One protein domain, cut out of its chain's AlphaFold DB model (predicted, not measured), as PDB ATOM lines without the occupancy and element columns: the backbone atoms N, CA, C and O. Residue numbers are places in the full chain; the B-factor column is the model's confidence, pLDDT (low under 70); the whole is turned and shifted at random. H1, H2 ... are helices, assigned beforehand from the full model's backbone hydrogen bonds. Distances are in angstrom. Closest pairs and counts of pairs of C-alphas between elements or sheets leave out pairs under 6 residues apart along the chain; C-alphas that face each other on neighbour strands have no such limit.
ATOM      1  N   SER A  35     172.926 159.295  82.597       54.16
ATOM      2  CA  SER A  35     171.576 158.790  82.891       54.16
ATOM      3  C   SER A  35     171.569 157.278  83.171       54.16
ATOM      4  O   SER A  35     170.822 156.811  84.027       54.16
ATOM      5  N   ILE A  36     172.463 156.508  82.539       55.03
ATOM      6  CA  ILE A  36     172.582 155.042  82.700       55.03
ATOM      7  C   ILE A  36     173.261 154.663  84.034       55.03
ATOM      8  O   ILE A  36     173.202 153.512  84.489       55.03
ATOM      9  N   ARG A  37     173.931 155.617  84.697       71.12
ATOM     10  CA  ARG A  37     174.518 155.400  86.029       71.12
ATOM     11  C   ARG A  37     173.496 155.501  87.156       71.12
ATOM     12  O   ARG A  37     173.758 154.920  88.205       71.12
ATOM     13  N   ASP A  38     172.363 156.164  86.935       86.75
ATOM     14  CA  ASP A  38     171.281 156.230  87.914       86.75
ATOM     15  C   ASP A  38     170.662 154.829  88.119       86.75
ATOM     16  O   ASP A  38     170.117 154.245  87.170       86.75
ATOM     17  N   PRO A  39     170.730 154.257  89.338       91.12
ATOM     18  CA  PRO A  39     170.129 152.962  89.637       91.12
ATOM     19  C   PRO A  39     168.625 152.899  89.335       91.12
ATOM     20  O   PRO A  39     168.143 151.845  88.922       91.12
ATOM     21  N   TRP A  40     167.887 154.007  89.464       95.00
ATOM     22  CA  TRP A  40     166.459 154.031  89.141       95.00
ATOM     23  C   TRP A  40     166.196 153.879  87.643       95.00
ATOM     24  O   TRP A  40     165.256 153.189  87.254       95.00
ATOM     25  N   ASN A  41     167.032 154.465  86.786       93.88
ATOM     26  CA  ASN A  41     166.922 154.266  85.338       93.88
ATOM     27  C   ASN A  41     167.229 152.816  84.950       93.88
ATOM     28  O   ASN A  41     166.582 152.265  84.063       93.88
ATOM     29  N   ARG A  42     168.149 152.154  85.661       94.38
ATOM     30  CA  ARG A  42     168.396 150.716  85.473       94.38
ATOM     31  C   ARG A  42     167.202 149.868  85.891       94.38
ATOM     32  O   ARG A  42     166.879 148.930  85.172       94.38
ATOM     33  N   ILE A  43     166.547 150.196  87.006       95.88
ATOM     34  CA  ILE A  43     165.307 149.526  87.425       95.88
ATOM     35  C   ILE A  43     164.241 149.671  86.338       95.88
ATOM     36  O   ILE A  43     163.687 148.667  85.915       95.88
ATOM     37  N   GLU A  44     164.023 150.880  85.815       95.62
ATOM     38  CA  GLU A  44     163.066 151.124  84.727       95.62
ATOM     39  C   GLU A  44     163.359 150.256  83.490       95.62
ATOM     40  O   GLU A  44     162.459 149.590  82.978       95.62
ATOM     41  N   VAL A  45     164.621 150.195  83.048       94.69
ATOM     42  CA  VAL A  45     165.041 149.361  81.906       94.69
ATOM     43  C   VAL A  45     164.849 147.868  82.185       94.69
ATOM     44  O   VAL A  45     164.352 147.145  81.325       94.69
ATOM     45  N   LEU A  46     165.220 147.388  83.376       95.06
ATOM     46  CA  LEU A  46     165.038 145.983  83.760       95.06
ATOM     47  C   LEU A  46     163.555 145.613  83.835       95.06
ATOM     48  O   LEU A  46     163.176 144.528  83.394       95.06
ATOM     49  N   THR A  47     162.710 146.513  84.341       95.44
ATOM     50  CA  THR A  47     161.258 146.336  84.327       95.44
ATOM     51  C   THR A  47     160.736 146.263  82.897       95.44
ATOM     52  O   THR A  47     159.982 145.350  82.576       95.44
ATOM     53  N   GLU A  48     161.164 147.162  82.013       94.88
ATOM     54  CA  GLU A  48     160.753 147.147  80.607       94.88
ATOM     55  C   GLU A  48     161.136 145.825  79.922       94.88
ATOM     56  O   GLU A  48     160.298 145.191  79.280       94.88
ATOM     57  N   GLN A  49     162.379 145.371  80.107       92.75
ATOM     58  CA  GLN A  49     162.861 144.091  79.582       92.75
ATOM     59  C   GLN A  49     162.054 142.913  80.127       92.75
ATOM     60  O   GLN A  49     161.624 142.059  79.352       92.75
ATOM     61  N   CYS A  50     161.808 142.889  81.439       92.94
ATOM     62  CA  CYS A  50     160.986 141.870  82.082       92.94
ATOM     63  C   CYS A  50     159.594 141.807  81.449       92.94
ATOM     64  O   CYS A  50     159.135 140.731  81.083       92.94
ATOM     65  N   LEU A  51     158.938 142.955  81.269       92.94
ATOM     66  CA  LEU A  51     157.599 143.018  80.691       92.94
ATOM     67  C   LEU A  51     157.581 142.600  79.218       92.94
ATOM     68  O   LEU A  51     156.676 141.872  78.820       92.94
ATOM     69  N   ARG A  52     158.560 143.007  78.402       92.38
ATOM     70  CA  ARG A  52     158.651 142.575  76.994       92.38
ATOM     71  C   ARG A  52     158.831 141.063  76.880       92.38
ATOM     72  O   ARG A  52     158.134 140.428  76.098       92.38
ATOM     73  N   LEU A  53     159.731 140.493  77.681       91.06
ATOM     74  CA  LEU A  53     160.000 139.054  77.702       91.06
ATOM     75  C   LEU A  53     158.815 138.256  78.251       91.06
ATOM     76  O   LEU A  53     158.513 137.182  77.742       91.06
ATOM     77  N   ALA A  54     158.118 138.793  79.255       87.69
ATOM     78  CA  ALA A  54     156.961 138.135  79.841       87.69
ATOM     79  C   ALA A  54     155.719 138.145  78.938       87.69
ATOM     80  O   ALA A  54     154.850 137.301  79.105       87.69
ATOM     81  N   ASN A  55     155.636 139.079  77.986       86.00
ATOM     82  CA  ASN A  55     154.557 139.155  76.995       86.00
ATOM     83  C   ASN A  55     155.004 138.681  75.596       86.00
ATOM     84  O   ASN A  55     154.312 138.937  74.610       86.00
ATOM     85  N   ALA A  56     156.173 138.042  75.479       87.38
ATOM     86  CA  ALA A  56     156.639 137.471  74.220       87.38
ATOM     87  C   ALA A  56     155.787 136.253  73.818       87.38
ATOM     88  O   ALA A  56     155.093 135.667  74.644       87.38
ATOM     89  N   LYS A  57     155.876 135.832  72.548       86.88
ATOM     90  CA  LYS A  57     155.181 134.627  72.054       86.88
ATOM     91  C   LYS A  57     155.544 133.371  72.861       86.88
ATOM     92  O   LYS A  57     154.696 132.511  73.063       86.88
ATOM     93  N   GLU A  58     156.794 133.294  73.312       86.06
ATOM     94  CA  GLU A  58     157.302 132.272  74.226       86.06
ATOM     95  C   GLU A  58     157.800 132.977  75.497       86.06
ATOM     96  O   GLU A  58     158.941 133.449  75.532       86.06
ATOM     97  N   PRO A  59     156.937 133.141  76.519       87.12
ATOM     98  CA  PRO A  59     157.282 133.899  77.713       87.12
ATOM     99  C   PRO A  59     158.434 133.262  78.497       87.12
ATOM    100  O   PRO A  59     158.317 132.161  79.040       87.12
ATOM    101  N   HIS A  60     159.555 133.974  78.604       87.25
ATOM    102  CA  HIS A  60     160.692 133.539  79.412       87.25
ATOM    103  C   HIS A  60     161.491 134.731  79.938       87.25
ATOM    104  O   HIS A  60     162.119 135.462  79.175       87.25
ATOM    105  N   VAL A  61     161.519 134.896  81.262       87.88
ATOM    106  CA  VAL A  61     162.354 135.898  81.936       87.88
ATOM    107  C   VAL A  61     163.574 135.196  82.550       87.88
ATOM    108  O   VAL A  61     163.407 134.397  83.478       87.88
ATOM    109  N   PRO A  62     164.803 135.480  82.078       88.56
ATOM    110  CA  PRO A  62     166.019 134.934  82.673       88.56
ATOM    111  C   PRO A  62     166.166 135.358  84.138       88.56
ATOM    112  O   PRO A  62     165.971 136.531  84.460       88.56
ATOM    113  N   LEU A  63     166.576 134.435  85.017       85.88
ATOM    114  CA  LEU A  63     166.704 134.661  86.471       85.88
ATOM    115  C   LEU A  63     167.618 135.847  86.836       85.88
ATOM    116  O   LEU A  63     167.435 136.486  87.870       85.88
ATOM    117  N   GLN A  64     168.556 136.192  85.953       89.25
ATOM    118  CA  GLN A  64     169.473 137.317  86.122       89.25
ATOM    119  C   GLN A  64     168.752 138.673  86.187       89.25
ATOM    120  O   GLN A  64     169.269 139.589  86.825       89.25
ATOM    121  N   ILE A  65     167.582 138.816  85.549       91.44
ATOM    122  CA  ILE A  65     166.796 140.058  85.585       91.44
ATOM    123  C   ILE A  65     166.190 140.275  86.987       91.44
ATOM    124  O   ILE A  65     166.507 141.304  87.593       91.44
ATOM    125  N   PRO A  66     165.397 139.334  87.552       90.12
ATOM    126  CA  PRO A  66     164.931 139.416  88.937       90.12
ATOM    127  C   PRO A  66     166.053 139.609  89.959       90.12
ATOM    128  O   PRO A  66     165.945 140.450  90.854       90.12
ATOM    129  N   ASP A  67     167.162 138.883  89.811       90.69
ATOM    130  CA  ASP A  67     168.299 138.999  90.727       90.69
ATOM    131  C   ASP A  67     168.959 140.381  90.689       90.69
ATOM    132  O   ASP A  67     169.311 140.927  91.735       90.69
ATOM    133  N   MET A  68     169.153 140.953  89.496       93.81
ATOM    134  CA  MET A  68     169.755 142.280  89.352       93.81
ATOM    135  C   MET A  68     168.814 143.370  89.866       93.81
ATOM    136  O   MET A  68     169.265 144.303  90.531       93.81
ATOM    137  N   MET A  69     167.514 143.260  89.580       95.00
ATOM    138  CA  MET A  69     166.529 144.234  90.045       95.00
ATOM    139  C   MET A  69     166.389 144.204  91.569       95.00
ATOM    140  O   MET A  69     166.472 145.262  92.191       95.00
ATOM    141  N   SER A  70     166.267 143.018  92.177       94.81
ATOM    142  CA  SER A  70     166.238 142.878  93.641       94.81
ATOM    143  C   SER A  70     167.507 143.436  94.290       94.81
ATOM    144  O   SER A  70     167.411 144.234  95.216       94.81
ATOM    145  N   TRP A  71     168.691 143.141  93.740       94.81
ATOM    146  CA  TRP A  71     169.956 143.706  94.222       94.81
ATOM    147  C   TRP A  71     170.004 145.242  94.154       94.81
ATOM    148  O   TRP A  71     170.462 145.888  95.101       94.81
ATOM    149  N   LEU A  72     169.542 145.848  93.052       95.88
ATOM    150  CA  LEU A  72     169.485 147.309  92.915       95.88
ATOM    151  C   LEU A  72     168.522 147.928  93.933       95.88
ATOM    152  O   LEU A  72     168.882 148.912  94.583       95.88
ATOM    153  N   LEU A  73     167.337 147.338  94.099       96.75
ATOM    154  CA  LEU A  73     166.332 147.789  95.061       96.75
ATOM    155  C   LEU A  73     166.850 147.688  96.500       96.75
ATOM    156  O   LEU A  73     166.763 148.671  97.230       96.75
ATOM    157  N   SER A  74     167.492 146.576  96.877       93.94
ATOM    158  CA  SER A  74     168.123 146.411  98.196       93.94
ATOM    159  C   SER A  74     169.191 147.458  98.492       93.94
ATOM    160  O   SER A  74     169.356 147.879  99.633       93.94
ATOM    161  N   ARG A  75     169.956 147.882  97.482       92.50
ATOM    162  CA  ARG A  75     170.967 148.930  97.668       92.50
ATOM    163  C   ARG A  75     170.340 150.305  97.816       92.50
ATOM    164  O   ARG A  75     170.790 151.087  98.651       92.50
ATOM    165  N   LEU A  76     169.340 150.600  96.991       95.50
ATOM    166  CA  LEU A  76     168.657 151.884  97.028       95.50
ATOM    167  C   LEU A  76     167.837 152.051  98.307       95.50
ATOM    168  O   LEU A  76     167.835 153.150  98.847       95.50
ATOM    169  N   SER A  77     167.215 150.992  98.835       95.00
ATOM    170  CA  SER A  77     166.373 151.082 100.035       95.00
ATOM    171  C   SER A  77     167.114 151.659 101.242       95.00
ATOM    172  O   SER A  77     166.525 152.385 102.033       95.00
ATOM    173  N   ASN A  78     168.425 151.421 101.351       90.12
ATOM    174  CA  ASN A  78     169.255 151.990 102.420       90.12
ATOM    175  C   ASN A  78     169.354 153.525 102.360       90.12
ATOM    176  O   ASN A  78     169.598 154.158 103.379       90.12
ATOM    177  N   SER A  79     169.173 154.125 101.179       93.38
ATOM    178  CA  SER A  79     169.176 155.588 101.001       93.38
ATOM    179  C   SER A  79     167.841 156.237 101.379       93.38
ATOM    180  O   SER A  79     167.756 157.456 101.427       93.38
ATOM    181  N   TYR A  80     166.813 155.429 101.642       94.56
ATOM    182  CA  TYR A  80     165.473 155.862 102.039       94.56
ATOM    183  C   TYR A  80     165.184 155.445 103.484       94.56
ATOM    184  O   TYR A  80     164.055 155.115 103.856       94.56
ATOM    185  N   PHE A  81     166.229 155.422 104.317       91.50
ATOM    186  CA  PHE A  81     166.042 155.222 105.741       91.50
ATOM    187  C   PHE A  81     165.269 156.406 106.335       91.50
ATOM    188  O   PHE A  81     165.676 157.552 106.212       91.50
ATOM    189  N   GLY A  82     164.136 156.111 106.949       91.81
ATOM    190  CA  GLY A  82     163.104 157.027 107.437       91.81
ATOM    191  C   GLY A  82     161.931 157.260 106.474       91.81
ATOM    192  O   GLY A  82     160.928 157.812 106.907       91.81
ATOM    193  N   ASP A  83     162.036 156.863 105.200       95.69
ATOM    194  CA  ASP A  83     161.102 157.298 104.147       95.69
ATOM    195  C   ASP A  83     160.754 156.185 103.139       95.69
ATOM    196  O   ASP A  83     160.940 156.280 101.919       95.69
ATOM    197  N   GLU A  84     160.238 155.071 103.658       96.56
ATOM    198  CA  GLU A  84     159.746 153.950 102.854       96.56
ATOM    199  C   GLU A  84     158.670 154.351 101.850       96.56
ATOM    200  O   GLU A  84     158.611 153.789 100.755       96.56
ATOM    201  N   ALA A  85     157.807 155.301 102.214       95.62
ATOM    202  CA  ALA A  85     156.726 155.753 101.350       95.62
ATOM    203  C   ALA A  85     157.281 156.413 100.079       95.62
ATOM    204  O   ALA A  85     156.850 156.063  98.975       95.62
ATOM    205  N   ALA A  86     158.290 157.289 100.195       96.38
ATOM    206  CA  ALA A  86     158.943 157.868  99.023       96.38
ATOM    207  C   ALA A  86     159.691 156.821  98.192       96.38
ATOM    208  O   ALA A  86     159.713 156.917  96.958       96.38
ATOM    209  N   PHE A  87     160.277 155.802  98.829       97.44
ATOM    210  CA  PHE A  87     160.910 154.698  98.108       97.44
ATOM    211  C   PHE A  87     159.888 153.899  97.290       97.44
ATOM    212  O   PHE A  87     160.095 153.681  96.092       97.44
ATOM    213  N   ALA A  88     158.757 153.521  97.898       97.00
ATOM    214  CA  ALA A  88     157.669 152.822  97.219       97.00
ATOM    215  C   ALA A  88     157.116 153.648  96.051       97.00
ATOM    216  O   ALA A  88     156.996 153.136  94.937       97.00
ATOM    217  N   ALA A  89     156.864 154.944  96.266       96.69
ATOM    218  CA  ALA A  89     156.385 155.847  95.223       96.69
ATOM    219  C   ALA A  89     157.391 155.970  94.064       96.69
ATOM    220  O   ALA A  89     157.005 155.935  92.892       96.69
ATOM    221  N   SER A  90     158.690 156.054  94.372       96.94
ATOM    222  CA  SER A  90     159.761 156.095  93.369       96.94
ATOM    223  C   SER A  90     159.805 154.812  92.535       96.94
ATOM    224  O   SER A  90     159.858 154.882  91.303       96.94
ATOM    225  N   ALA A  91     159.709 153.647  93.183       97.25
ATOM    226  CA  ALA A  91     159.673 152.356  92.506       97.25
ATOM    227  C   ALA A  91     158.431 152.209  91.615       97.25
ATOM    228  O   ALA A  91     158.561 151.920  90.426       97.25
ATOM    229  N   PHE A  92     157.237 152.500  92.137       96.81
ATOM    230  CA  PHE A  92     155.982 152.403  91.384       96.81
ATOM    231  C   PHE A  92     155.942 153.364  90.196       96.81
ATOM    232  O   PHE A  92     155.503 152.984  89.111       96.81
ATOM    233  N   LYS A  93     156.486 154.578  90.344       96.12
ATOM    234  CA  LYS A  93     156.656 155.517  89.228       96.12
ATOM    235  C   LYS A  93     157.531 154.926  88.124       96.12
ATOM    236  O   LYS A  93     157.222 155.086  86.944       96.12
ATOM    237  N   LYS A  94     158.621 154.243  88.485       96.62
ATOM    238  CA  LYS A  94     159.532 153.602  87.525       96.62
ATOM    239  C   LYS A  94     158.888 152.389  86.855       96.62
ATOM    240  O   LYS A  94     158.983 152.263  85.636       96.62
ATOM    241  N   PHE A  95     158.150 151.575  87.605       96.62
ATOM    242  CA  PHE A  95     157.384 150.458  87.051       96.62
ATOM    243  C   PHE A  95     156.284 150.929  86.093       96.62
ATOM    244  O   PHE A  95     156.156 150.378  85.002       96.62
ATOM    245  N   SER A  96     155.551 151.984  86.456       95.62
ATOM    246  CA  SER A  96     154.521 152.595  85.609       95.62
ATOM    247  C   SER A  96     155.100 153.113  84.290       95.62
ATOM    248  O   SER A  96     154.621 152.749  83.216       95.62
ATOM    249  N   LYS A  97     156.202 153.877  84.348       95.44
ATOM    250  CA  LYS A  97     156.905 154.372  83.151       95.44
ATOM    251  C   LYS A  97     157.345 153.242  82.225       95.44
ATOM    252  O   LYS A  97     157.111 153.313  81.020       95.44
ATOM    253  N   ALA A  98     157.957 152.197  82.780       95.19
ATOM    254  CA  ALA A  98     158.372 151.031  82.011       95.19
ATOM    255  C   ALA A  98     157.172 150.302  81.384       95.19
ATOM    256  O   ALA A  98     157.205 149.945  80.208       95.19
ATOM    257  N   ALA A  99     156.084 150.124  82.136       94.06
ATOM    258  CA  ALA A  99     154.880 149.473  81.637       94.06
ATOM    259  C   ALA A  99     154.199 150.266  80.513       94.06
ATOM    260  O   ALA A  99     153.758 149.662  79.533       94.06
ATOM    261  N   HIS A 100     154.174 151.597  80.609       94.00
ATOM    262  CA  HIS A 100     153.640 152.470  79.565       94.00
ATOM    263  C   HIS A 100     154.399 152.308  78.238       94.00
ATOM    264  O   HIS A 100     153.771 152.204  77.187       94.00
ATOM    265  N   LYS A 101     155.734 152.179  78.276       93.88
ATOM    266  CA  LYS A 101     156.561 151.934  77.076       93.88
ATOM    267  C   LYS A 101     156.249 150.609  76.376       93.88
ATOM    268  O   LYS A 101     156.455 150.503  75.172       93.88
ATOM    269  N   VAL A 102     155.780 149.600  77.114       91.88
ATOM    270  CA  VAL A 102     155.499 148.258  76.572       91.88
ATOM    271  C   VAL A 102     154.041 148.100  76.148       91.88
ATOM    272  O   VAL A 102     153.770 147.477  75.127       91.88
ATOM    273  N   LYS A 103     153.096 148.631  76.930       88.69
ATOM    274  CA  LYS A 103     151.650 148.425  76.728       88.69
ATOM    275  C   LYS A 103     150.939 149.612  76.072       88.69
ATOM    276  O   LYS A 103     149.742 149.509  75.820       88.69
ATOM    277  N   SER A 104     151.636 150.732  75.851       88.38
ATOM    278  CA  SER A 104     151.103 151.975  75.263       88.38
ATOM    279  C   SER A 104     149.829 152.501  75.940       88.38
ATOM    280  O   SER A 104     149.018 153.178  75.317       88.38
ATOM    281  N   ARG A 105     149.644 152.190  77.228       87.56
ATOM    282  CA  ARG A 105     148.543 152.677  78.063       87.56
ATOM    283  C   ARG A 105     149.016 152.897  79.487       87.56
ATOM    284  O   ARG A 105     149.966 152.252  79.932       87.56
ATOM    285  N   GLU A 106     148.357 153.801  80.196       87.19
ATOM    286  CA  GLU A 106     148.547 153.927  81.637       87.19
ATOM    287  C   GLU A 106     147.929 152.726  82.360       87.19
ATOM    288  O   GLU A 106     146.910 152.166  81.942       87.19
ATOM    289  N   LEU A 107     148.605 152.295  83.420       91.50
ATOM    290  CA  LEU A 107     148.172 151.203  84.278       91.50
ATOM    291  C   LEU A 107     147.734 151.771  85.623       91.50
ATOM    292  O   LEU A 107     148.396 152.657  86.164       91.50
ATOM    293  N   SER A 108     146.656 151.218  86.179       93.94
ATOM    294  CA  SER A 108     146.285 151.494  87.566       93.94
ATOM    295  C   SER A 108     147.349 150.948  88.527       93.94
ATOM    296  O   SER A 108     148.123 150.054  88.173       93.94
ATOM    297  N   TYR A 109     147.373 151.413  89.778       94.50
ATOM    298  CA  TYR A 109     148.275 150.841  90.783       94.50
ATOM    299  C   TYR A 109     148.024 149.355  91.034       94.50
ATOM    300  O   TYR A 109     148.978 148.600  91.212       94.50
ATOM    301  N   LYS A 110     146.766 148.909  90.951       94.00
ATOM    302  CA  LYS A 110     146.408 147.487  91.011       94.00
ATOM    303  C   LYS A 110     147.039 146.688  89.867       94.00
ATOM    304  O   LYS A 110     147.579 145.601  90.093       94.00
ATOM    305  N   ASP A 111     147.011 147.231  88.651       93.00
ATOM    306  CA  ASP A 111     147.650 146.606  87.489       93.00
ATOM    307  C   ASP A 111     149.177 146.573  87.638       93.00
ATOM    308  O   ASP A 111     149.802 145.581  87.264       93.00
ATOM    309  N   ILE A 112     149.776 147.630  88.202       94.31
ATOM    310  CA  ILE A 112     151.218 147.699  88.487       94.31
ATOM    311  C   ILE A 112     151.609 146.665  89.545       94.31
ATOM    312  O   ILE A 112     152.569 145.927  89.343       94.31
ATOM    313  N   TYR A 113     150.860 146.571  90.647       94.38
ATOM    314  CA  TYR A 113     151.105 145.606  91.724       94.38
ATOM    315  C   TYR A 113     151.072 144.154  91.218       94.38
ATOM    316  O   TYR A 113     151.831 143.310  91.686       94.38
ATOM    317  N   SER A 114     150.252 143.887  90.199       91.06
ATOM    318  CA  SER A 114     150.100 142.566  89.581       91.06
ATOM    319  C   SER A 114     151.201 142.214  88.565       91.06
ATOM    320  O   SER A 114     151.177 141.126  87.984       91.06
ATOM    321  N   LEU A 115     152.166 143.106  88.299       91.00
ATOM    322  CA  LEU A 115     153.252 142.828  87.357       91.00
ATOM    323  C   LEU A 115     154.225 141.779  87.920       91.00
ATOM    324  O   LEU A 115     154.679 141.864  89.062       91.00
ATOM    325  N   THR A 116     154.582 140.796  87.088       87.50
ATOM    326  CA  THR A 116     155.317 139.598  87.516       87.50
ATOM    327  C   THR A 116     156.562 139.305  86.680       87.50
ATOM    328  O   THR A 116     156.654 139.677  85.511       87.50
ATOM    329  N   PHE A 117     157.516 138.610  87.304       79.75
ATOM    330  CA  PHE A 117     158.666 137.977  86.652       79.75
ATOM    331  C   PHE A 117     158.322 136.652  85.971       79.75
ATOM    332  O   PHE A 117     159.111 136.131  85.185       79.75
ATOM    333  N   TYR A 118     157.189 136.062  86.337       77.88
ATOM    334  CA  TYR A 118     156.900 134.655  86.108       77.88
ATOM    335  C   TYR A 118     155.570 134.512  85.363       77.88
ATOM    336  O   TYR A 118     154.578 134.106  85.970       77.88
ATOM    337  N   PRO A 119     155.522 134.876  84.069       65.56
ATOM    338  CA  PRO A 119     154.348 134.597  83.246       65.56
ATOM    339  C   PRO A 119     154.077 133.082  83.274       65.56
ATOM    340  O   PRO A 119     155.001 132.283  83.129       65.56
ATOM    341  N   ASP A 120     152.834 132.695  83.558       59.50
ATOM    342  CA  ASP A 120     152.315 131.319  83.463       59.50
ATOM    343  C   ASP A 120     152.977 130.234  84.340       59.50
ATOM    344  O   ASP A 120     152.642 129.049  84.240       59.50
ATOM    345  N   LYS A 121     153.887 130.594  85.253       58.94
ATOM    346  CA  LYS A 121     154.539 129.612  86.130       58.94
ATOM    347  C   LYS A 121     153.585 129.120  87.221       58.94
ATOM    348  O   LYS A 121     153.282 129.827  88.182       58.94
ATOM    349  N   LYS A 122     153.221 127.837  87.135       50.62
ATOM    350  CA  LYS A 122     152.873 127.031  88.312       50.62
ATOM    351  C   LYS A 122     154.169 126.760  89.075       50.62
ATOM    352  O   LYS A 122     155.127 126.230  88.521       50.62
TER     353      LYS A 122
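What this domain is: This is residues 35 to 122 of the 424 residues of an uncharacterized protein of Rothia dentocariosa (UniProt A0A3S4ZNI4). The two longest helices, H3 and H2, make a V that is closed at one end by the turn between them, and H1 packs between the two arms toward the open end, making a loose-angled bundle of three helices. The short H4 packs on residues 92 to 99 of H3, away from H1 and H2, while residues 81 to 86 stick out where the V closes. The bundle of H1, H2 and H3 is up and down, each helix running against the one before it in the chain. The printed part has 88 residues with four named helices, in the order H1, H2, H3, H4, and no named strand, and its class is all helix. The whole is compact, with a radius of gyration of the C-alphas of 13.1 A and spans of 41 by 30 by 27 A along the three main axes.

Where its parts are: H3, the longest helix, holds the 20 residues 84 to 103 and measures 27.9 A from its first to its last C-alpha. It begins at C-alpha 84, at (159.746, 153.950, 102.854), and ends at C-alpha 103, at (151.650, 148.425, 76.728). H2 comes before it in the chain, with 17 residues, 64 to 80, and 24.8 A from first to last C-alpha. H1 is the first named element, residues 39 to 54, 16 residues and 22.1 A long, and its C-alpha 39 lies at (170.129, 152.962, 89.637). H4 has five residues, 109 to 113, is 6.0 A long, and ends at C-alpha 113, at (151.105, 145.606, 91.724).

How they stand to each other: H3 is the hub and touches the three other helices. It touches H1 with 21 pairs of C-alphas within 8 A, the closest being those of Glu 48 and Ala 98 at 4.8 A. H1 and H3 run the same way at a steep tilt of 44 degrees, with their centres 10.3 A apart. H2 and H3 touch only at the corner by their link, through residues 77 to 80 of H2 and 84 to 87 of H3 alone. The closest C-alphas there are those of Tyr 80 and Phe 87, 6.1 A apart. H2 and H3 run opposite ways at a shallow tilt of 34.9 degrees, only just short of steep, and their centres are 14.0 A apart. H1 and H2 are a helical hairpin, running opposite ways at a shallow tilt of 31 degrees. They touch, and their closest C-alphas are those of Ile 43 and Met 69, 6.0 A apart. H4 touches H3 at residues 92 to 99 of H3 alone, the closest C-alphas being those of Ser 96 and Ile 112, 6.6 A apart. H4 is apart from H1 and from H2. In H1, H3 and H4 every backbone O i to N i+4 pair is within hydrogen-bond range, and in H2 10 of 13 are.

The domain as a whole: The two C-alphas farthest apart are those of Lys 57, in the link from H1 to H2, and Gly 82, in the link from H2 to H3, at 42.6 A. Residues 81 to 86, of which 84 to 86 belong to H3, stand free. The links from H2 to H3 and from H3 to H4 are tight, with 3 and 5 residues, and the link from H1 to H2 is short, with 9. The printed part runs from 35 to 122 and has no cut; its first and last C-alphas, those of Ser 35 and Lys 122, are 37.3 A apart. The mean pLDDT of the printed part is 89.8, and the residues under 70 are 35 to 36 and 119 to 122, at its two ends.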